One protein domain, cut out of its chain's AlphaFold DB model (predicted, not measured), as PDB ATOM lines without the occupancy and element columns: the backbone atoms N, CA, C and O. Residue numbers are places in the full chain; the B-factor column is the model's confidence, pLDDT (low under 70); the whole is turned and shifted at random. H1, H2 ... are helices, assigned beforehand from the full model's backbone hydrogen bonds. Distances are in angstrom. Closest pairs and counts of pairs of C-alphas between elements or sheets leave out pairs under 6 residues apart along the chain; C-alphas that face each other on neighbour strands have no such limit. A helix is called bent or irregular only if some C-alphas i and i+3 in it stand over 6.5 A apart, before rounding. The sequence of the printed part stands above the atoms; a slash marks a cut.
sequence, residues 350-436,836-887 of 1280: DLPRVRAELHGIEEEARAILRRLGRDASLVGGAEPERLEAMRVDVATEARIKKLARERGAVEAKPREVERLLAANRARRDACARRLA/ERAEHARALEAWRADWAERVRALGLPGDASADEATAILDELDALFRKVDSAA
ATOM      1  N   ASP A 350      -0.914  -3.496 -10.253       73.81
ATOM      2  CA  ASP A 350      -2.028  -3.121 -11.149       73.81
ATOM      3  C   ASP A 350      -1.627  -2.426 -12.479       73.81
ATOM      4  O   ASP A 350      -2.466  -2.247 -13.365       73.81
ATOM      5  N   LEU A 351      -0.360  -2.033 -12.661       74.62
ATOM      6  CA  LEU A 351       0.079  -1.087 -13.709       74.62
ATOM      7  C   LEU A 351       0.007  -1.581 -15.187       74.62
ATOM      8  O   LEU A 351      -0.348  -0.777 -16.052       74.62
ATOM      9  N   PRO A 352       0.315  -2.849 -15.545       69.12
ATOM     10  CA  PRO A 352       0.357  -3.295 -16.950       69.12
ATOM     11  C   PRO A 352      -1.016  -3.415 -17.633       69.12
ATOM     12  O   PRO A 352      -1.145  -3.099 -18.815       69.12
ATOM     13  N   ARG A 353      -2.049  -3.842 -16.894       76.69
ATOM     14  CA  ARG A 353      -3.424  -4.032 -17.402       76.69
ATOM     15  C   ARG A 353      -4.049  -2.718 -17.880       76.69
ATOM     16  O   ARG A 353      -4.676  -2.665 -18.931       76.69
ATOM     17  N   VAL A 354      -3.795  -1.650 -17.132       73.88
ATOM     18  CA  VAL A 354      -4.352  -0.309 -17.349       73.88
ATOM     19  C   VAL A 354      -3.899   0.327 -18.680       73.88
ATOM     20  O   VAL A 354      -4.605   1.155 -19.247       73.88
ATOM     21  N   ARG A 355      -2.752  -0.081 -19.249       72.88
ATOM     22  CA  ARG A 355      -2.231   0.495 -20.508       72.88
ATOM     23  C   ARG A 355      -2.967   0.030 -21.772       72.88
ATOM     24  O   ARG A 355      -3.041   0.796 -22.727       72.88
ATOM     25  N   ALA A 356      -3.491  -1.195 -21.803       69.50
ATOM     26  CA  ALA A 356      -4.166  -1.743 -22.987       69.50
ATOM     27  C   ALA A 356      -5.596  -1.195 -23.157       69.50
ATOM     28  O   ALA A 356      -6.043  -0.958 -24.276       69.50
ATOM     29  N   GLU A 357      -6.287  -0.945 -22.042       74.31
ATOM     30  CA  GLU A 357      -7.656  -0.409 -21.998       74.31
ATOM     31  C   GLU A 357      -7.732   1.026 -22.570       74.31
ATOM     32  O   GLU A 357      -8.709   1.382 -23.228       74.31
ATOM     33  N   LEU A 358      -6.664   1.821 -22.422       75.31
ATOM     34  CA  LEU A 358      -6.574   3.203 -22.907       75.31
ATOM     35  C   LEU A 358      -6.712   3.341 -24.439       75.31
ATOM     36  O   LEU A 358      -7.346   4.279 -24.915       75.31
ATOM     37  N   HIS A 359      -6.143   2.423 -25.225       73.00
ATOM     38  CA  HIS A 359      -6.069   2.573 -26.685       73.00
ATOM     39  C   HIS A 359      -7.423   2.376 -27.393       73.00
ATOM     40  O   HIS A 359      -7.741   3.102 -28.330       73.00
ATOM     41  N   GLY A 360      -8.249   1.428 -26.935       76.00
ATOM     42  CA  GLY A 360      -9.550   1.137 -27.559       76.00
ATOM     43  C   GLY A 360     -10.590   2.249 -27.379       76.00
ATOM     44  O   GLY A 360     -11.446   2.453 -28.235       76.00
ATOM     45  N   ILE A 361     -10.489   3.011 -26.290       77.56
ATOM     46  CA  ILE A 361     -11.434   4.078 -25.938       77.56
ATOM     47  C   ILE A 361     -11.305   5.298 -26.878       77.56
ATOM     48  O   ILE A 361     -12.289   5.997 -27.132       77.56
ATOM     49  N   GLU A 362     -10.118   5.548 -27.439       76.00
ATOM     50  CA  GLU A 362      -9.837   6.740 -28.253       76.00
ATOM     51  C   GLU A 362     -10.447   6.689 -29.666       76.00
ATOM     52  O   GLU A 362     -10.820   7.729 -30.212       76.00
ATOM     53  N   GLU A 363     -10.622   5.503 -30.255       75.00
ATOM     54  CA  GLU A 363     -11.236   5.354 -31.588       75.00
ATOM     55  C   GLU A 363     -12.751   5.611 -31.576       75.00
ATOM     56  O   GLU A 363     -13.304   6.210 -32.502       75.00
ATOM     57  N   GLU A 364     -13.439   5.222 -30.502       75.12
ATOM     58  CA  GLU A 364     -14.889   5.400 -30.369       75.12
ATOM     59  C   GLU A 364     -15.284   6.879 -30.224       75.12
ATOM     60  O   GLU A 364     -16.289   7.315 -30.791       75.12
ATOM     61  N   ALA A 365     -14.466   7.681 -29.533       75.38
ATOM     62  CA  ALA A 365     -14.679   9.123 -29.392       75.38
ATOM     63  C   ALA A 365     -14.646   9.858 -30.751       75.38
ATOM     64  O   ALA A 365     -15.458  10.754 -30.999       75.38
ATOM     65  N   ARG A 366     -13.773   9.447 -31.684       76.50
ATOM     66  CA  ARG A 366     -13.663  10.066 -33.023       76.50
ATOM     67  C   ARG A 366     -14.913   9.881 -33.884       76.50
ATOM     68  O   ARG A 366     -15.192  10.717 -34.743       76.50
ATOM     69  N   ALA A 367     -15.672   8.803 -33.682       75.25
ATOM     70  CA  ALA A 367     -16.895   8.529 -34.439       75.25
ATOM     71  C   ALA A 367     -18.072   9.434 -34.024       75.25
ATOM     72  O   ALA A 367     -18.944   9.730 -34.843       75.25
ATOM     73  N   ILE A 368     -18.104   9.886 -32.767       78.62
ATOM     74  CA  ILE A 368     -19.188  10.724 -32.231       78.62
ATOM     75  C   ILE A 368     -19.040  12.181 -32.706       78.62
ATOM     76  O   ILE A 368     -20.025  12.780 -33.131       78.62
ATOM     77  N   LEU A 369     -17.811  12.707 -32.792       76.44
ATOM     78  CA  LEU A 369     -17.533  14.057 -33.320       76.44
ATOM     79  C   LEU A 369     -18.064  14.298 -34.741       76.44
ATOM     80  O   LEU A 369     -18.548  15.389 -35.042       76.44
ATOM     81  N   ARG A 370     -18.030  13.277 -35.609       74.44
ATOM     82  CA  ARG A 370     -18.522  13.392 -36.994       74.44
ATOM     83  C   ARG A 370     -20.036  13.600 -37.073       74.44
ATOM     84  O   ARG A 370     -20.491  14.299 -37.971       74.44
ATOM     85  N   ARG A 371     -20.815  13.014 -36.151       74.62
ATOM     86  CA  ARG A 371     -22.287  13.149 -36.113       74.62
ATOM     87  C   ARG A 371     -22.731  14.549 -35.696       74.62
ATOM     88  O   ARG A 371     -23.663  15.081 -36.280       74.62
ATOM     89  N   LEU A 372     -21.977  15.176 -34.797       73.94
ATOM     90  CA  LEU A 372     -22.175  16.559 -34.356       73.94
ATOM     91  C   LEU A 372     -21.731  17.613 -35.397       73.94
ATOM     92  O   LEU A 372     -21.792  18.811 -35.119       73.94
ATOM     93  N   GLY A 373     -21.248  17.191 -36.578       69.12
ATOM     94  CA  GLY A 373     -20.769  18.081 -37.644       69.12
ATOM     95  C   GLY A 373     -19.424  18.756 -37.346       69.12
ATOM     96  O   GLY A 373     -19.197  19.887 -37.774       69.12
ATOM     97  N   ARG A 374     -18.545  18.106 -36.566       73.50
ATOM     98  CA  ARG A 374     -17.294  18.678 -36.026       73.50
ATOM     99  C   ARG A 374     -16.060  17.874 -36.464       73.50
ATOM    100  O   ARG A 374     -16.183  16.755 -36.962       73.50
ATOM    101  N   ASP A 375     -14.866  18.453 -36.304       72.81
ATOM    102  CA  ASP A 375     -13.604  17.851 -36.768       72.81
ATOM    103  C   ASP A 375     -13.202  16.632 -35.913       72.81
ATOM    104  O   ASP A 375     -13.156  16.693 -34.687       72.81
ATOM    105  N   ALA A 376     -12.891  15.513 -36.571       70.38
ATOM    106  CA  ALA A 376     -12.536  14.246 -35.934       70.38
ATOM    107  C   ALA A 376     -11.054  14.154 -35.523       70.38
ATOM    108  O   ALA A 376     -10.690  13.231 -34.790       70.38
ATOM    109  N   SER A 377     -10.204  15.086 -35.966       67.88
ATOM    110  CA  SER A 377      -8.776  15.128 -35.616       67.88
ATOM    111  C   SER A 377      -8.508  15.559 -34.160       67.88
ATOM    112  O   SER A 377      -7.401  15.394 -33.650       67.88
ATOM    113  N   LEU A 378      -9.540  16.045 -33.462       68.00
ATOM    114  CA  LEU A 378      -9.471  16.601 -32.109       68.00
ATOM    115  C   LEU A 378      -9.195  15.567 -30.990       68.00
ATOM    116  O   LEU A 378      -8.718  15.943 -29.923       68.00
ATOM    117  N   VAL A 379      -9.438  14.266 -31.206       66.00
ATOM    118  CA  VAL A 379      -9.169  13.205 -30.206       66.00
ATOM    119  C   VAL A 379      -7.762  12.625 -30.396       66.00
ATOM    120  O   VAL A 379      -7.505  11.878 -31.347       66.00
ATOM    121  N   GLY A 380      -6.864  12.928 -29.453       61.69
ATOM    122  CA  GLY A 380      -5.464  12.477 -29.444       61.69
ATOM    123  C   GLY A 380      -4.487  13.387 -30.206       61.69
ATOM    124  O   GLY A 380      -3.319  13.030 -30.352       61.69
ATOM    125  N   GLY A 381      -4.955  14.541 -30.694       60.72
ATOM    126  CA  GLY A 381      -4.152  15.548 -31.393       60.72
ATOM    127  C   GLY A 381      -3.436  16.545 -30.469       60.72
ATOM    128  O   GLY A 381      -3.596  16.524 -29.251       60.72
ATOM    129  N   ALA A 382      -2.653  17.446 -31.070       52.38
ATOM    130  CA  ALA A 382      -1.854  18.460 -30.371       52.38
ATOM    131  C   ALA A 382      -2.659  19.680 -29.861       52.38
ATOM    132  O   ALA A 382      -2.089  20.523 -29.175       52.38
ATOM    133  N   GLU A 383      -3.966  19.764 -30.154       59.41
ATOM    134  CA  GLU A 383      -4.871  20.850 -29.720       59.41
ATOM    135  C   GLU A 383      -6.037  20.335 -28.832       59.41
ATOM    136  O   GLU A 383      -7.208  20.462 -29.204       59.41
ATOM    137  N   PRO A 384      -5.766  19.743 -27.647       60.06
ATOM    138  CA  PRO A 384      -6.809  19.215 -26.751       60.06
ATOM    139  C   PRO A 384      -7.748  20.305 -26.204       60.06
ATOM    140  O   PRO A 384      -8.891  20.029 -25.851       60.06
ATOM    141  N   GLU A 385      -7.293  21.555 -26.185       61.03
ATOM    142  CA  GLU A 385      -8.024  22.714 -25.667       61.03
ATOM    143  C   GLU A 385      -9.297  23.023 -26.475       61.03
ATOM    144  O   GLU A 385     -10.307  23.440 -25.909       61.03
ATOM    145  N   ARG A 386      -9.294  22.766 -27.791       63.97
ATOM    146  CA  ARG A 386     -10.467  22.977 -28.658       63.97
ATOM    147  C   ARG A 386     -11.551  21.920 -28.476       63.97
ATOM    148  O   ARG A 386     -12.729  22.242 -28.612       63.97
ATOM    149  N   LEU A 387     -11.162  20.681 -28.174       66.31
ATOM    150  CA  LEU A 387     -12.106  19.611 -27.855       66.31
ATOM    151  C   LEU A 387     -12.727  19.841 -26.477       66.31
ATOM    152  O   LEU A 387     -13.939  19.729 -26.326       66.31
ATOM    153  N   GLU A 388     -11.911  20.229 -25.496       65.94
ATOM    154  CA  GLU A 388     -12.375  20.507 -24.135       65.94
ATOM    155  C   GLU A 388     -13.298  21.739 -24.079       65.94
ATOM    156  O   GLU A 388     -14.245  21.761 -23.304       65.94
ATOM    157  N   ALA A 389     -13.108  22.735 -24.955       67.75
ATOM    158  CA  ALA A 389     -13.980  23.912 -25.036       67.75
ATOM    159  C   ALA A 389     -15.419  23.607 -25.505       67.75
ATOM    160  O   ALA A 389     -16.321  24.411 -25.284       67.75
ATOM    161  N   MET A 390     -15.649  22.465 -26.161       67.81
ATOM    162  CA  MET A 390     -16.989  22.012 -26.567       67.81
ATOM    163  C   MET A 390     -17.709  21.226 -25.471       67.81
ATOM    164  O   MET A 390     -18.863  20.826 -25.641       67.81
ATOM    165  N   ARG A 391     -17.013  20.964 -24.369       69.62
ATOM    166  CA  ARG A 391     -17.538  20.203 -23.260       69.62
ATOM    167  C   ARG A 391     -18.537  21.040 -22.504       69.62
ATOM    168  O   ARG A 391     -18.183  21.977 -21.794       69.62
ATOM    169  N   VAL A 392     -19.800  20.663 -22.647       67.25
ATOM    170  CA  VAL A 392     -20.799  21.061 -21.672       67.25
ATOM    171  C   VAL A 392     -20.399  20.340 -20.402       67.25
ATOM    172  O   VAL A 392     -20.306  19.112 -20.373       67.25
ATOM    173  N   ASP A 393     -20.027  21.104 -19.385       60.22
ATOM    174  CA  ASP A 393     -19.620  20.494 -18.139       60.22
ATOM    175  C   ASP A 393     -20.787  19.639 -17.601       60.22
ATOM    176  O   ASP A 393     -21.968  19.964 -17.765       60.22
ATOM    177  N   VAL A 394     -20.449  18.505 -16.984       62.22
ATOM    178  CA  VAL A 394     -21.432  17.522 -16.503       62.22
ATOM    179  C   VAL A 394     -22.424  18.158 -15.524       62.22
ATOM    180  O   VAL A 394     -23.566  17.711 -15.423       62.22
ATOM    181  N   ALA A 395     -22.013  19.212 -14.811       60.31
ATOM    182  CA  ALA A 395     -22.904  19.927 -13.917       60.31
ATOM    183  C   ALA A 395     -23.954  20.692 -14.721       60.31
ATOM    184  O   ALA A 395     -25.129  20.522 -14.437       60.31
ATOM    185  N   THR A 396     -23.578  21.443 -15.750       69.12
ATOM    186  CA  THR A 396     -24.490  22.167 -16.638       69.12
ATOM    187  C   THR A 396     -25.457  21.214 -17.343       69.12
ATOM    188  O   THR A 396     -26.664  21.449 -17.317       69.12
ATOM    189  N   GLU A 397     -24.983  20.090 -17.881       67.94
ATOM    190  CA  GLU A 397     -25.840  19.084 -18.523       67.94
ATOM    191  C   GLU A 397     -26.845  18.440 -17.554       67.94
ATOM    192  O   GLU A 397     -28.063  18.449 -17.785       67.94
ATOM    193  N   ALA A 398     -26.349  17.879 -16.449       67.62
ATOM    194  CA  ALA A 398     -27.201  17.238 -15.456       67.62
ATOM    195  C   ALA A 398     -28.161  18.254 -14.832       67.62
ATOM    196  O   ALA A 398     -29.303  17.915 -14.519       67.62
ATOM    197  N   ARG A 399     -27.722  19.509 -14.681       76.56
ATOM    198  CA  ARG A 399     -28.537  20.602 -14.166       76.56
ATOM    199  C   ARG A 399     -29.660  20.944 -15.127       76.56
ATOM    200  O   ARG A 399     -30.788  21.012 -14.669       76.56
ATOM    201  N   ILE A 400     -29.414  21.060 -16.429       74.38
ATOM    202  CA  ILE A 400     -30.477  21.312 -17.413       74.38
ATOM    203  C   ILE A 400     -31.493  20.156 -17.415       74.38
ATOM    204  O   ILE A 400     -32.681  20.386 -17.199       74.38
ATOM    205  N   LYS A 401     -31.063  18.891 -17.513       73.44
ATOM    206  CA  LYS A 401     -31.986  17.732 -17.458       73.44
ATOM    207  C   LYS A 401     -32.768  17.641 -16.138       73.44
ATOM    208  O   LYS A 401     -33.927  17.221 -16.120       73.44
ATOM    209  N   LYS A 402     -32.147  18.035 -15.023       77.19
ATOM    210  CA  LYS A 402     -32.771  18.087 -13.696       77.19
ATOM    211  C   LYS A 402     -33.799  19.216 -13.599       77.19
ATOM    212  O   LYS A 402     -34.946  18.951 -13.251       77.19
ATOM    213  N   LEU A 403     -33.421  20.437 -13.975       79.44
ATOM    214  CA  LEU A 403     -34.297  21.606 -13.960       79.44
ATOM    215  C   LEU A 403     -35.540  21.364 -14.842       79.44
ATOM    216  O   LEU A 403     -36.653  21.650 -14.406       79.44
ATOM    217  N   ALA A 404     -35.375  20.740 -16.012       71.06
ATOM    218  CA  ALA A 404     -36.461  20.348 -16.914       71.06
ATOM    219  C   ALA A 404     -37.533  19.466 -16.245       71.06
ATOM    220  O   ALA A 404     -38.730  19.719 -16.391       71.06
ATOM    221  N   ARG A 405     -37.115  18.451 -15.476       75.81
ATOM    222  CA  ARG A 405     -38.020  17.546 -14.739       75.81
ATOM    223  C   ARG A 405     -38.637  18.212 -13.508       75.81
ATOM    224  O   ARG A 405     -39.765  17.899 -13.137       75.81
ATOM    225  N   GLU A 406     -37.904  19.123 -12.875       75.88
ATOM    226  CA  GLU A 406     -38.308  19.783 -11.630       75.88
ATOM    227  C   GLU A 406     -39.354  20.885 -11.831       75.88
ATOM    228  O   GLU A 406     -40.077  21.198 -10.889       75.88
ATOM    229  N   ARG A 407     -39.506  21.428 -13.045       77.06
ATOM    230  CA  ARG A 407     -40.410  22.554 -13.344       77.06
ATOM    231  C   ARG A 407     -41.824  22.384 -12.776       77.06
ATOM    232  O   ARG A 407     -42.302  23.249 -12.045       77.06
ATOM    233  N   GLY A 408     -42.478  21.257 -13.068       70.25
ATOM    234  CA  GLY A 408     -43.849  20.993 -12.609       70.25
ATOM    235  C   GLY A 408     -43.968  20.876 -11.086       70.25
ATOM    236  O   GLY A 408     -44.972  21.288 -10.507       70.25
ATOM    237  N   ALA A 409     -42.926  20.368 -10.422       73.75
ATOM    238  CA  ALA A 409     -42.884  20.236  -8.970       73.75
ATOM    239  C   ALA A 409     -42.577  21.576  -8.277       73.75
ATOM    240  O   ALA A 409     -43.236  21.930  -7.300       73.75
ATOM    241  N   VAL A 410     -41.621  22.350  -8.799       79.50
ATOM    242  CA  VAL A 410     -41.171  23.625  -8.213       79.50
ATOM    243  C   VAL A 410     -42.230  24.727  -8.370       79.50
ATOM    244  O   VAL A 410     -42.355  25.576  -7.491       79.50
ATOM    245  N   GLU A 411     -43.062  24.693  -9.418       76.88
ATOM    246  CA  GLU A 411     -44.168  25.652  -9.594       76.88
ATOM    247  C   GLU A 411     -45.424  25.319  -8.760       76.88
ATOM    248  O   GLU A 411     -46.178  26.224  -8.391       76.88
ATOM    249  N   ALA A 412     -45.657  24.045  -8.423       76.81
ATOM    250  CA  ALA A 412     -46.822  23.616  -7.641       76.81
ATOM    251  C   ALA A 412     -46.652  23.839  -6.125       76.81
ATOM    252  O   ALA A 412     -47.608  24.213  -5.440       76.81
ATOM    253  N   LYS A 413     -45.432  23.651  -5.602       81.06
ATOM    254  CA  LYS A 413     -45.135  23.664  -4.158       81.06
ATOM    255  C   LYS A 413     -45.435  24.991  -3.439       81.06
ATOM    256  O   LYS A 413     -46.074  24.937  -2.389       81.06
ATOM    257  N   PRO A 414     -45.104  26.183  -3.980       81.50
ATOM    258  CA  PRO A 414     -45.442  27.451  -3.325       81.50
ATOM    259  C   PRO A 414     -46.952  27.654  -3.110       81.50
ATOM    260  O   PRO A 414     -47.366  28.156  -2.068       81.50
ATOM    261  N   ARG A 415     -47.784  27.220  -4.070       79.69
ATOM    262  CA  ARG A 415     -49.254  27.330  -3.992       79.69
ATOM    263  C   ARG A 415     -49.853  26.372  -2.961       79.69
ATOM    264  O   ARG A 415     -50.835  26.704  -2.301       79.69
ATOM    265  N   GLU A 416     -49.265  25.186  -2.828       81.69
ATOM    266  CA  GLU A 416     -49.664  24.181  -1.840       81.69
ATOM    267  C   GLU A 416     -49.402  24.675  -0.407       81.69
ATOM    268  O   GLU A 416     -50.317  24.667   0.421       81.69
ATOM    269  N   VAL A 417     -48.197  25.195  -0.141       87.56
ATOM    270  CA  VAL A 417     -47.803  25.721   1.180       87.56
ATOM    271  C   VAL A 417     -48.630  26.949   1.577       87.56
ATOM    272  O   VAL A 417     -49.029  27.083   2.732       87.56
ATOM    273  N   GLU A 418     -48.980  27.823   0.630       83.50
ATOM    274  CA  GLU A 418     -49.825  28.993   0.908       83.50
ATOM    275  C   GLU A 418     -51.247  28.603   1.361       83.50
ATOM    276  O   GLU A 418     -51.802  29.214   2.280       83.50
ATOM    277  N   ARG A 419     -51.809  27.523   0.801       84.94
ATOM    278  CA  ARG A 419     -53.097  26.966   1.245       84.94
ATOM    279  C   ARG A 419     -53.009  26.374   2.657       84.94
ATOM    280  O   ARG A 419     -53.935  26.557   3.449       84.94
ATOM    281  N   LEU A 420     -51.913  25.683   2.978       87.88
ATOM    282  CA  LEU A 420     -51.678  25.101   4.307       87.88
ATOM    283  C   LEU A 420     -51.496  26.186   5.380       87.88
ATOM    284  O   LEU A 420     -52.107  26.101   6.445       87.88
ATOM    285  N   LEU A 421     -50.766  27.262   5.070       89.19
ATOM    286  CA  LEU A 421     -50.612  28.421   5.957       89.19
ATOM    287  C   LEU A 421     -51.948  29.100   6.287       89.19
ATOM    288  O   LEU A 421     -52.166  29.507   7.430       89.19
ATOM    289  N   ALA A 422     -52.862  29.211   5.318       85.50
ATOM    290  CA  ALA A 422     -54.195  29.767   5.553       85.50
ATOM    291  C   ALA A 422     -55.033  28.890   6.507       85.50
ATOM    292  O   ALA A 422     -55.690  29.414   7.410       85.50
ATOM    293  N   ALA A 423     -54.968  27.564   6.353       86.94
ATOM    294  CA  ALA A 423     -55.661  26.617   7.229       86.94
ATOM    295  C   ALA A 423     -55.082  26.599   8.658       86.94
ATOM    296  O   ALA A 423     -55.844  26.620   9.628       86.94
ATOM    297  N   ASN A 424     -53.750  26.620   8.799       92.88
ATOM    298  CA  ASN A 424     -53.070  26.686  10.096       92.88
ATOM    299  C   ASN A 424     -53.435  27.980  10.857       92.88
ATOM    300  O   ASN A 424     -53.805  27.915  12.033       92.88
ATOM    301  N   ARG A 425     -53.458  29.141  10.179       88.12
ATOM    302  CA  ARG A 425     -53.869  30.426  10.784       88.12
ATOM    303  C   ARG A 425     -55.286  30.376  11.361       88.12
ATOM    304  O   ARG A 425     -55.485  30.762  12.509       88.12
ATOM    305  N   ALA A 426     -56.248  29.844  10.606       86.00
ATOM    306  CA  ALA A 426     -57.636  29.739  11.058       86.00
ATOM    307  C   ALA A 426     -57.786  28.875  12.326       86.00
ATOM    308  O   ALA A 426     -58.532  29.242  13.238       86.00
ATOM    309  N   ARG A 427     -57.050  27.755  12.410       86.94
ATOM    310  CA  ARG A 427     -57.034  26.874  13.591       86.94
ATOM    311  C   ARG A 427     -56.384  27.544  14.795       86.94
ATOM    312  O   ARG A 427     -56.975  27.571  15.870       86.94
ATOM    313  N   ARG A 428     -55.221  28.169  14.604       89.25
ATOM    314  CA  ARG A 428     -54.505  28.877  15.673       89.25
ATOM    315  C   ARG A 428     -55.358  29.988  16.288       89.25
ATOM    316  O   ARG A 428     -55.400  30.130  17.509       89.25
ATOM    317  N   ASP A 429     -56.060  30.755  15.458       85.94
ATOM    318  CA  ASP A 429     -56.922  31.844  15.922       85.94
ATOM    319  C   ASP A 429     -58.179  31.315  16.647       85.94
ATOM    320  O   ASP A 429     -58.678  31.954  17.574       85.94
ATOM    321  N   ALA A 430     -58.672  30.122  16.290       85.44
ATOM    322  CA  ALA A 430     -59.710  29.428  17.055       85.44
ATOM    323  C   ALA A 430     -59.207  28.986  18.445       85.44
ATOM    324  O   ALA A 430     -59.866  29.293  19.441       85.44
ATOM    325  N   CYS A 431     -58.017  28.375  18.538       86.44
ATOM    326  CA  CYS A 431     -57.397  28.015  19.822       86.44
ATOM    327  C   CYS A 431     -57.151  29.255  20.701       86.44
ATOM    328  O   CYS A 431     -57.386  29.220  21.907       86.44
ATOM    329  N   ALA A 432     -56.714  30.372  20.108       84.25
ATOM    330  CA  ALA A 432     -56.467  31.621  20.829       84.25
ATOM    331  C   ALA A 432     -57.746  32.230  21.426       84.25
ATOM    332  O   ALA A 432     -57.720  32.676  22.572       84.25
ATOM    333  N   ARG A 433     -58.864  32.211  20.686       84.69
ATOM    334  CA  ARG A 433     -60.172  32.652  21.200       84.69
ATOM    335  C   ARG A 433     -60.640  31.784  22.366       84.69
ATOM    336  O   ARG A 433     -60.967  32.318  23.418       84.69
ATOM    337  N   ARG A 434     -60.562  30.458  22.225       84.44
ATOM    338  CA  ARG A 434     -60.966  29.525  23.284       84.44
ATOM    339  C   ARG A 434     -60.107  29.653  24.549       84.44
ATOM    340  O   ARG A 434     -60.633  29.616  25.652       84.44
ATOM    341  N   LEU A 435     -58.799  29.887  24.403       84.12
ATOM    342  CA  LEU A 435     -57.890  30.158  25.527       84.12
ATOM    343  C   LEU A 435     -58.219  31.450  26.288       84.12
ATOM    344  O   LEU A 435     -57.922  31.524  27.480       84.12
ATOM    345  N   ALA A 436     -58.776  32.459  25.613       81.06
ATOM    346  CA  ALA A 436     -59.172  33.726  26.226       81.06
ATOM    347  C   ALA A 436     -60.510  33.629  26.984       81.06
ATOM    348  O   ALA A 436     -60.740  34.401  27.910       81.06
ATOM    349  N   GLU A 836     -40.590  27.043   4.708       85.06
ATOM    350  CA  GLU A 836     -40.805  26.275   3.473       85.06
ATOM    351  C   GLU A 836     -41.326  27.166   2.342       85.06
ATOM    352  O   GLU A 836     -40.856  27.086   1.209       85.06
ATOM    353  N   ARG A 837     -42.252  28.088   2.632       86.75
ATOM    354  CA  ARG A 837     -42.734  29.066   1.650       86.75
ATOM    355  C   ARG A 837     -41.598  29.950   1.141       86.75
ATOM    356  O   ARG A 837     -41.500  30.170  -0.066       86.75
ATOM    357  N   ALA A 838     -40.768  30.482   2.037       82.50
ATOM    358  CA  ALA A 838     -39.639  31.327   1.660       82.50
ATOM    359  C   ALA A 838     -38.573  30.538   0.882       82.50
ATOM    360  O   ALA A 838     -38.019  31.048  -0.092       82.50
ATOM    361  N   GLU A 839     -38.314  29.292   1.271       82.31
ATOM    362  CA  GLU A 839     -37.384  28.383   0.603       82.31
ATOM    363  C   GLU A 839     -37.874  27.997  -0.792       82.31
ATOM    364  O   GLU A 839     -37.121  28.131  -1.752       82.31
ATOM    365  N   HIS A 840     -39.140  27.608  -0.946       84.81
ATOM    366  CA  HIS A 840     -39.715  27.268  -2.246       84.81
ATOM    367  C   HIS A 840     -39.859  28.486  -3.165       84.81
ATOM    368  O   HIS A 840     -39.646  28.359  -4.369       84.81
ATOM    369  N   ALA A 841     -40.156  29.675  -2.626       81.56
ATOM    370  CA  ALA A 841     -40.159  30.914  -3.405       81.56
ATOM    371  C   ALA A 841     -38.754  31.254  -3.932       81.56
ATOM    372  O   ALA A 841     -38.587  31.503  -5.126       81.56
ATOM    373  N   ARG A 842     -37.728  31.175  -3.072       80.12
ATOM    374  CA  ARG A 842     -36.323  31.354  -3.476       80.12
ATOM    375  C   ARG A 842     -35.865  30.272  -4.451       80.12
ATOM    376  O   ARG A 842     -35.150  30.581  -5.395       80.12
ATOM    377  N   ALA A 843     -36.286  29.024  -4.253       81.00
ATOM    378  CA  ALA A 843     -35.961  27.913  -5.141       81.00
ATOM    379  C   ALA A 843     -36.586  28.091  -6.529       81.00
ATOM    380  O   ALA A 843     -35.924  27.802  -7.519       81.00
ATOM    381  N   LEU A 844     -37.813  28.612  -6.621       82.38
ATOM    382  CA  LEU A 844     -38.460  28.912  -7.899       82.38
ATOM    383  C   LEU A 844     -37.760  30.060  -8.639       82.38
ATOM    384  O   LEU A 844     -37.539  29.964  -9.846       82.38
ATOM    385  N   GLU A 845     -37.382  31.133  -7.940       80.69
ATOM    386  CA  GLU A 845     -36.624  32.233  -8.552       80.69
ATOM    387  C   GLU A 845     -35.219  31.798  -8.984       80.69
ATOM    388  O   GLU A 845     -34.807  32.084 -10.110       80.69
ATOM    389  N   ALA A 846     -34.516  31.035  -8.143       79.56
ATOM    390  CA  ALA A 846     -33.211  30.471  -8.471       79.56
ATOM    391  C   ALA A 846     -33.294  29.487  -9.649       79.56
ATOM    392  O   ALA A 846     -32.461  29.549 -10.547       79.56
ATOM    393  N   TRP A 847     -34.320  28.630  -9.692       85.69
ATOM    394  CA  TRP A 847     -34.571  27.708 -10.804       85.69
ATOM    395  C   TRP A 847     -34.782  28.468 -12.121       85.69
ATOM    396  O   TRP A 847     -34.190  28.103 -13.133       85.69
ATOM    397  N   ARG A 848     -35.567  29.558 -12.112       79.38
ATOM    398  CA  ARG A 848     -35.826  30.378 -13.314       79.38
ATOM    399  C   ARG A 848     -34.566  31.064 -13.836       79.38
ATOM    400  O   ARG A 848     -34.355  31.098 -15.046       79.38
ATOM    401  N   ALA A 849     -33.743  31.599 -12.937       78.38
ATOM    402  CA  ALA A 849     -32.478  32.225 -13.304       78.38
ATOM    403  C   ALA A 849     -31.472  31.198 -13.862       78.38
ATOM    404  O   ALA A 849     -30.895  31.426 -14.925       78.38
ATOM    405  N   ASP A 850     -31.330  30.048 -13.196       77.44
ATOM    406  CA  ASP A 850     -30.398  28.972 -13.569       77.44
ATOM    407  C   ASP A 850     -30.813  28.306 -14.896       77.44
ATOM    408  O   ASP A 850     -29.978  28.070 -15.764       77.44
ATOM    409  N   TRP A 851     -32.115  28.102 -15.138       81.25
ATOM    410  CA  TRP A 851     -32.622  27.603 -16.424       81.25
ATOM    411  C   TRP A 851     -32.252  28.531 -17.590       81.25
ATOM    412  O   TRP A 851     -31.663  28.099 -18.582       81.25
ATOM    413  N   ALA A 852     -32.546  29.828 -17.451       76.25
ATOM    414  CA  ALA A 852     -32.336  30.808 -18.513       76.25
ATOM    415  C   ALA A 852     -30.850  31.090 -18.802       76.25
ATOM    416  O   ALA A 852     -30.511  31.502 -19.914       76.25
ATOM    417  N   GLU A 853     -29.962  30.932 -17.819       76.75
ATOM    418  CA  GLU A 853     -28.510  31.045 -17.998       76.75
ATOM    419  C   GLU A 853     -27.940  29.818 -18.725       76.75
ATOM    420  O   GLU A 853     -27.207  29.958 -19.705       76.75
ATOM    421  N   ARG A 854     -28.304  28.609 -18.281       77.50
ATOM    422  CA  ARG A 854     -27.677  27.356 -18.730       77.50
ATOM    423  C   ARG A 854     -28.112  26.946 -20.135       77.50
ATOM    424  O   ARG A 854     -27.288  26.490 -20.920       77.50
ATOM    425  N   VAL A 855     -29.375  27.172 -20.497       73.50
ATOM    426  CA  VAL A 855     -29.889  26.840 -21.839       73.50
ATOM    427  C   VAL A 855     -29.285  27.749 -22.923       73.50
ATOM    428  O   VAL A 855     -29.042  27.298 -24.042       73.50
ATOM    429  N   ARG A 856     -28.896  28.986 -22.573       74.00
ATOM    430  CA  ARG A 856     -28.150  29.885 -23.474       74.00
ATOM    431  C   ARG A 856     -26.747  29.382 -23.818       74.00
ATOM    432  O   ARG A 856     -26.279  29.631 -24.926       74.00
ATOM    433  N   ALA A 857     -26.095  28.637 -22.923       67.75
ATOM    434  CA  ALA A 857     -24.780  28.039 -23.178       67.75
ATOM    435  C   ALA A 857     -24.825  26.898 -24.215       67.75
ATOM    436  O   ALA A 857     -23.819  26.617 -24.860       67.75
ATOM    437  N   LEU A 858     -25.999  26.291 -24.428       67.38
ATOM    438  CA  LEU A 858     -26.245  25.300 -25.484       67.38
ATOM    439  C   LEU A 858     -26.554  25.937 -26.853       67.38
ATOM    440  O   LEU A 858     -26.819  25.221 -27.815       67.38
ATOM    441  N   GLY A 859     -26.536  27.274 -26.951       64.94
ATOM    442  CA  GLY A 859     -26.893  28.011 -28.165       64.94
ATOM    443  C   GLY A 859     -28.403  28.180 -28.388       64.94
ATOM    444  O   GLY A 859     -28.802  28.556 -29.489       64.94
ATOM    445  N   LEU A 860     -29.237  27.918 -27.371       71.50
ATOM    446  CA  LEU A 860     -30.701  28.021 -27.425       71.50
ATOM    447  C   LEU A 860     -31.229  29.315 -26.747       71.50
ATOM    448  O   LEU A 860     -30.568  29.859 -25.857       71.50
ATOM    449  N   PRO A 861     -32.419  29.830 -27.125       70.81
ATOM    450  CA  PRO A 861     -33.088  30.942 -26.430       70.81
ATOM    451  C   PRO A 861     -33.385  30.641 -24.946       70.81
ATOM    452  O   PRO A 861     -33.610  29.497 -24.570       70.81
ATOM    453  N   GLY A 862     -33.420  31.663 -24.078       66.06
ATOM    454  CA  GLY A 862     -33.608  31.490 -22.620       66.06
ATOM    455  C   GLY A 862     -35.000  31.000 -22.179       66.06
ATOM    456  O   GLY A 862     -35.184  30.641 -21.018       66.06
ATOM    457  N   ASP A 863     -35.964  30.986 -23.096       67.69
ATOM    458  CA  ASP A 863     -37.315  30.438 -22.963       67.69
ATOM    459  C   ASP A 863     -37.502  29.110 -23.722       67.69
ATOM    460  O   ASP A 863     -38.623  28.604 -23.793       67.69
ATOM    461  N   ALA A 864     -36.419  28.532 -24.261       69.00
ATOM    462  CA  ALA A 864     -36.471  27.286 -25.018       69.00
ATOM    463  C   ALA A 864     -37.050  26.125 -24.196       69.00
ATOM    464  O   ALA A 864     -36.945  26.062 -22.961       69.00
ATOM    465  N   SER A 865     -37.690  25.199 -24.911       71.31
ATOM    466  CA  SER A 865     -38.389  24.074 -24.304       71.31
ATOM    467  C   SER A 865     -37.410  23.032 -23.748       71.31
ATOM    468  O   SER A 865     -36.280  22.878 -24.217       71.31
ATOM    469  N   ALA A 866     -37.842  22.294 -22.723       68.31
ATOM    470  CA  ALA A 866     -37.021  21.260 -22.096       68.31
ATOM    471  C   ALA A 866     -36.641  20.116 -23.053       68.31
ATOM    472  O   ALA A 866     -35.569  19.523 -22.911       68.31
ATOM    473  N   ASP A 867     -37.494  19.835 -24.036       67.56
ATOM    474  CA  ASP A 867     -37.303  18.747 -24.994       67.56
ATOM    475  C   ASP A 867     -36.206  19.085 -26.021       67.56
ATOM    476  O   ASP A 867     -35.364  18.242 -26.329       67.56
ATOM    477  N   GLU A 868     -36.133  20.343 -26.468       67.19
ATOM    478  CA  GLU A 868     -35.091  20.830 -27.386       67.19
ATOM    479  C   GLU A 868     -33.702  20.865 -26.728       67.19
ATOM    480  O   GLU A 868     -32.708  20.488 -27.350       67.19
ATOM    481  N   ALA A 869     -33.618  21.257 -25.452       68.12
ATOM    482  CA  ALA A 869     -32.353  21.297 -24.715       68.12
ATOM    483  C   ALA A 869     -31.804  19.894 -24.381       68.12
ATOM    484  O   ALA A 869     -30.590  19.698 -24.335       68.12
ATOM    485  N   THR A 870     -32.677  18.903 -24.167       69.31
ATOM    486  CA  THR A 870     -32.270  17.541 -23.771       69.31
ATOM    487  C   THR A 870     -31.655  16.753 -24.933       69.31
ATOM    488  O   THR A 870     -30.663  16.053 -24.729       69.31
ATOM    489  N   ALA A 871     -32.172  16.918 -26.155       70.44
ATOM    490  CA  ALA A 871     -31.689  16.204 -27.341       70.44
ATOM    491  C   ALA A 871     -30.238  16.561 -27.727       70.44
ATOM    492  O   ALA A 871     -29.479  15.692 -28.145       70.44
ATOM    493  N   ILE A 872     -29.829  17.824 -27.549       71.56
ATOM    494  CA  ILE A 872     -28.460  18.284 -27.849       71.56
ATOM    495  C   ILE A 872     -27.459  17.819 -26.777       71.56
ATOM    496  O   ILE A 872     -26.309  17.508 -27.091       71.56
ATOM    497  N   LEU A 873     -27.894  17.731 -25.515       72.62
ATOM    498  CA  LEU A 873     -27.070  17.240 -24.408       72.62
ATOM    499  C   LEU A 873     -26.705  15.759 -24.572       72.62
ATOM    500  O   LEU A 873     -25.539  15.405 -24.438       72.62
ATOM    501  N   ASP A 874     -27.667  14.904 -24.936       73.44
ATOM    502  CA  ASP A 874     -27.442  13.457 -25.072       73.44
ATOM    503  C   ASP A 874     -26.339  13.091 -26.088       73.44
ATOM    504  O   ASP A 874     -25.597  12.125 -25.882       73.44
ATOM    505  N   GLU A 875     -26.178  13.866 -27.166       72.06
ATOM    506  CA  GLU A 875     -25.119  13.628 -28.156       72.06
ATOM    507  C   GLU A 875     -23.735  14.141 -27.713       72.06
ATOM    508  O   GLU A 875     -22.716  13.524 -28.046       72.06
ATOM    509  N   LEU A 876     -23.676  15.228 -26.933       73.81
ATOM    510  CA  LEU A 876     -22.430  15.760 -26.364       73.81
ATOM    511  C   LEU A 876     -21.908  14.880 -25.216       73.81
ATOM    512  O   LEU A 876     -20.709  14.606 -25.142       73.81
ATOM    513  N   ASP A 877     -22.794  14.350 -24.378       71.31
ATOM    514  CA  ASP A 877     -22.443  13.479 -23.251       71.31
ATOM    515  C   ASP A 877     -21.842  12.145 -23.731       71.31
ATOM    516  O   ASP A 877     -20.842  11.642 -23.203       71.31
ATOM    517  N   ALA A 878     -22.405  11.580 -24.806       73.12
ATOM    518  CA  ALA A 878     -21.880  10.373 -25.439       73.12
ATOM    519  C   ALA A 878     -20.433  10.560 -25.934       73.12
ATOM    520  O   ALA A 878     -19.624   9.632 -25.830       73.12
ATOM    521  N   LEU A 879     -20.095  11.756 -26.429       77.62
ATOM    522  CA  LEU A 879     -18.752  12.103 -26.889       77.62
ATOM    523  C   LEU A 879     -17.758  12.199 -25.724       77.62
ATOM    524  O   LEU A 879     -16.714  11.541 -25.743       77.62
ATOM    525  N   PHE A 880     -18.075  12.986 -24.693       74.75
ATOM    526  CA  PHE A 880     -17.129  13.256 -23.608       74.75
ATOM    527  C   PHE A 880     -16.908  12.074 -22.666       74.75
ATOM    528  O   PHE A 880     -15.791  11.907 -22.181       74.75
ATOM    529  N   ARG A 881     -17.877  11.161 -22.508       75.06
ATOM    530  CA  ARG A 881     -17.657   9.893 -21.780       75.06
ATOM    531  C   ARG A 881     -16.521   9.061 -22.373       75.06
ATOM    532  O   ARG A 881     -15.778   8.405 -21.638       75.06
ATOM    533  N   LYS A 882     -16.367   9.085 -23.700       76.38
ATOM    534  CA  LYS A 882     -15.270   8.394 -24.386       76.38
ATOM    535  C   LYS A 882     -13.952   9.165 -24.255       76.38
ATOM    536  O   LYS A 882     -12.922   8.548 -24.019       76.38
ATOM    537  N   VAL A 883     -13.978  10.497 -24.275       71.25
ATOM    538  CA  VAL A 883     -12.779  11.339 -24.075       71.25
ATOM    539  C   VAL A 883     -12.231  11.246 -22.635       71.25
ATOM    540  O   VAL A 883     -11.024  11.113 -22.432       71.25
ATOM    541  N   ASP A 884     -13.101  11.222 -21.625       68.62
ATOM    542  CA  ASP A 884     -12.724  11.107 -20.207       68.62
ATOM    543  C   ASP A 884     -12.123   9.772 -19.822       68.62
ATOM    544  O   ASP A 884     -11.166   9.712 -19.046       68.62
ATOM    545  N   SER A 885     -12.712   8.699 -20.341       71.69
ATOM    546  CA  SER A 885     -12.260   7.348 -20.043       71.69
ATOM    547  C   SER A 885     -10.816   7.163 -20.538       71.69
ATOM    548  O   SER A 885     -10.001   6.550 -19.851       71.69
ATOM    549  N   ALA A 886     -10.443   7.824 -21.642       70.94
ATOM    550  CA  ALA A 886      -9.059   7.887 -22.108       70.94
ATOM    551  C   ALA A 886      -8.158   8.773 -21.213       70.94
ATOM    552  O   ALA A 886      -7.006   8.436 -20.938       70.94
ATOM    553  N   ALA A 887      -8.649   9.891 -20.675       69.50
ATOM    554  CA  ALA A 887      -7.862  10.734 -19.764       69.50
ATOM    555  C   ALA A 887      -7.626  10.092 -18.376       69.50
ATOM    556  O   ALA A 887      -6.583  10.310 -17.749       69.50
TER     557      ALA A 887
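What this domain is: This is residues 350 to 436 and 836 to 887 of the 1280 residues of the protein "AAA_27 domain-containing protein" of Sorangium cellulosum (UniProt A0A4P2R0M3). This is a long, stretched relay of helices around the bent helix H3: its arm H3a lies in the middle, with residues 847 to 855 of H4 packing on it and H5 side by side with it, and H5 runs on to pack on H1 near one end. At the other end residues 422 to 436 of arm H3b stick out as a bare helical arm, and residues 350 to 356, of which 351 to 356 belong to H1, also stick out. You have 139 printed residues, with five named helices in the order H1, H2, H3, H4, H5 and no named strand; the class is all helix. The whole is extended, with a radius of gyration of the C-alphas of 24.1 A, and flat, spanning 81 by 42 by 20 A.

Where its parts are: Start with H3, residues 394 to 436, assigned as one helix by its hydrogen bonds but bent: C-alphas 405 and 408 are 7.1 A apart. Find C-alpha 394 at (-21.432, 17.522, -16.503); from there arm H3a runs to residue 405, 16.7 A. Arm H3b, residues 408 to 436, runs 43.6 A to C-alpha 436 at (-59.172, 33.726, 26.226); it is irregular, with C-alphas 411 and 414 6.6 A apart. H4, residues 836 to 857, and H5, residues 866 to 887, each measure 31.1 A; H5 has a kink of 31 degrees near residue 877. H1, residues 351 to 371, measures 34.7 A and begins at C-alpha 351, (0.079, -1.087, -13.709). H2 is short, residues 384 to 388.

How they stand to each other: Look first at H3a and H3b, which stand at a steep tilt of 62 degrees. H3b touches H4 with residues 410 to 418 alone, closest at the C-alphas of Pro 414 and His 840, 5.8 A, at a shallow tilt of 12 degrees, opposite ways. H4 touches H3a with residues 847 to 855 alone, closest at the C-alphas of Thr 396 and Arg 854, 6.4 A, at a steep tilt of 58 degrees. H3a touches H5 at the C-alphas of Ala 404 and Ala 866, 5.3 A, the closest pair, at a shallow tilt of 27 degrees, opposite ways. H5 touches H1, closest at the C-alphas of Lys 882 and Ala 365, 5.1 A, opposite ways at a shallow tilt of 33 degrees, only just short of steep. H2 touches no helix. Every O i to N i+4 pair is within hydrogen-bond range in H2 and H3a, against 22 of 25 in H3b, 16 of 18 in H4, 12 of 18 in H5 and 0 of 17 in H1, where 6 of 18 O i to N i+3 pairs are within range.

The domain as a whole: The C-alphas of Pro 352 and Ala 436, the two farthest apart, are 82.3 A from each other. Residues 437 to 835 are not printed, and C-alphas 436 and 836 stand 30.2 A apart across the cut. The link from H1 to H2 is long, with 12 residues. The mean pLDDT of the printed part is 74.8, and 38 residues are under 70, among them residues 377 to 398.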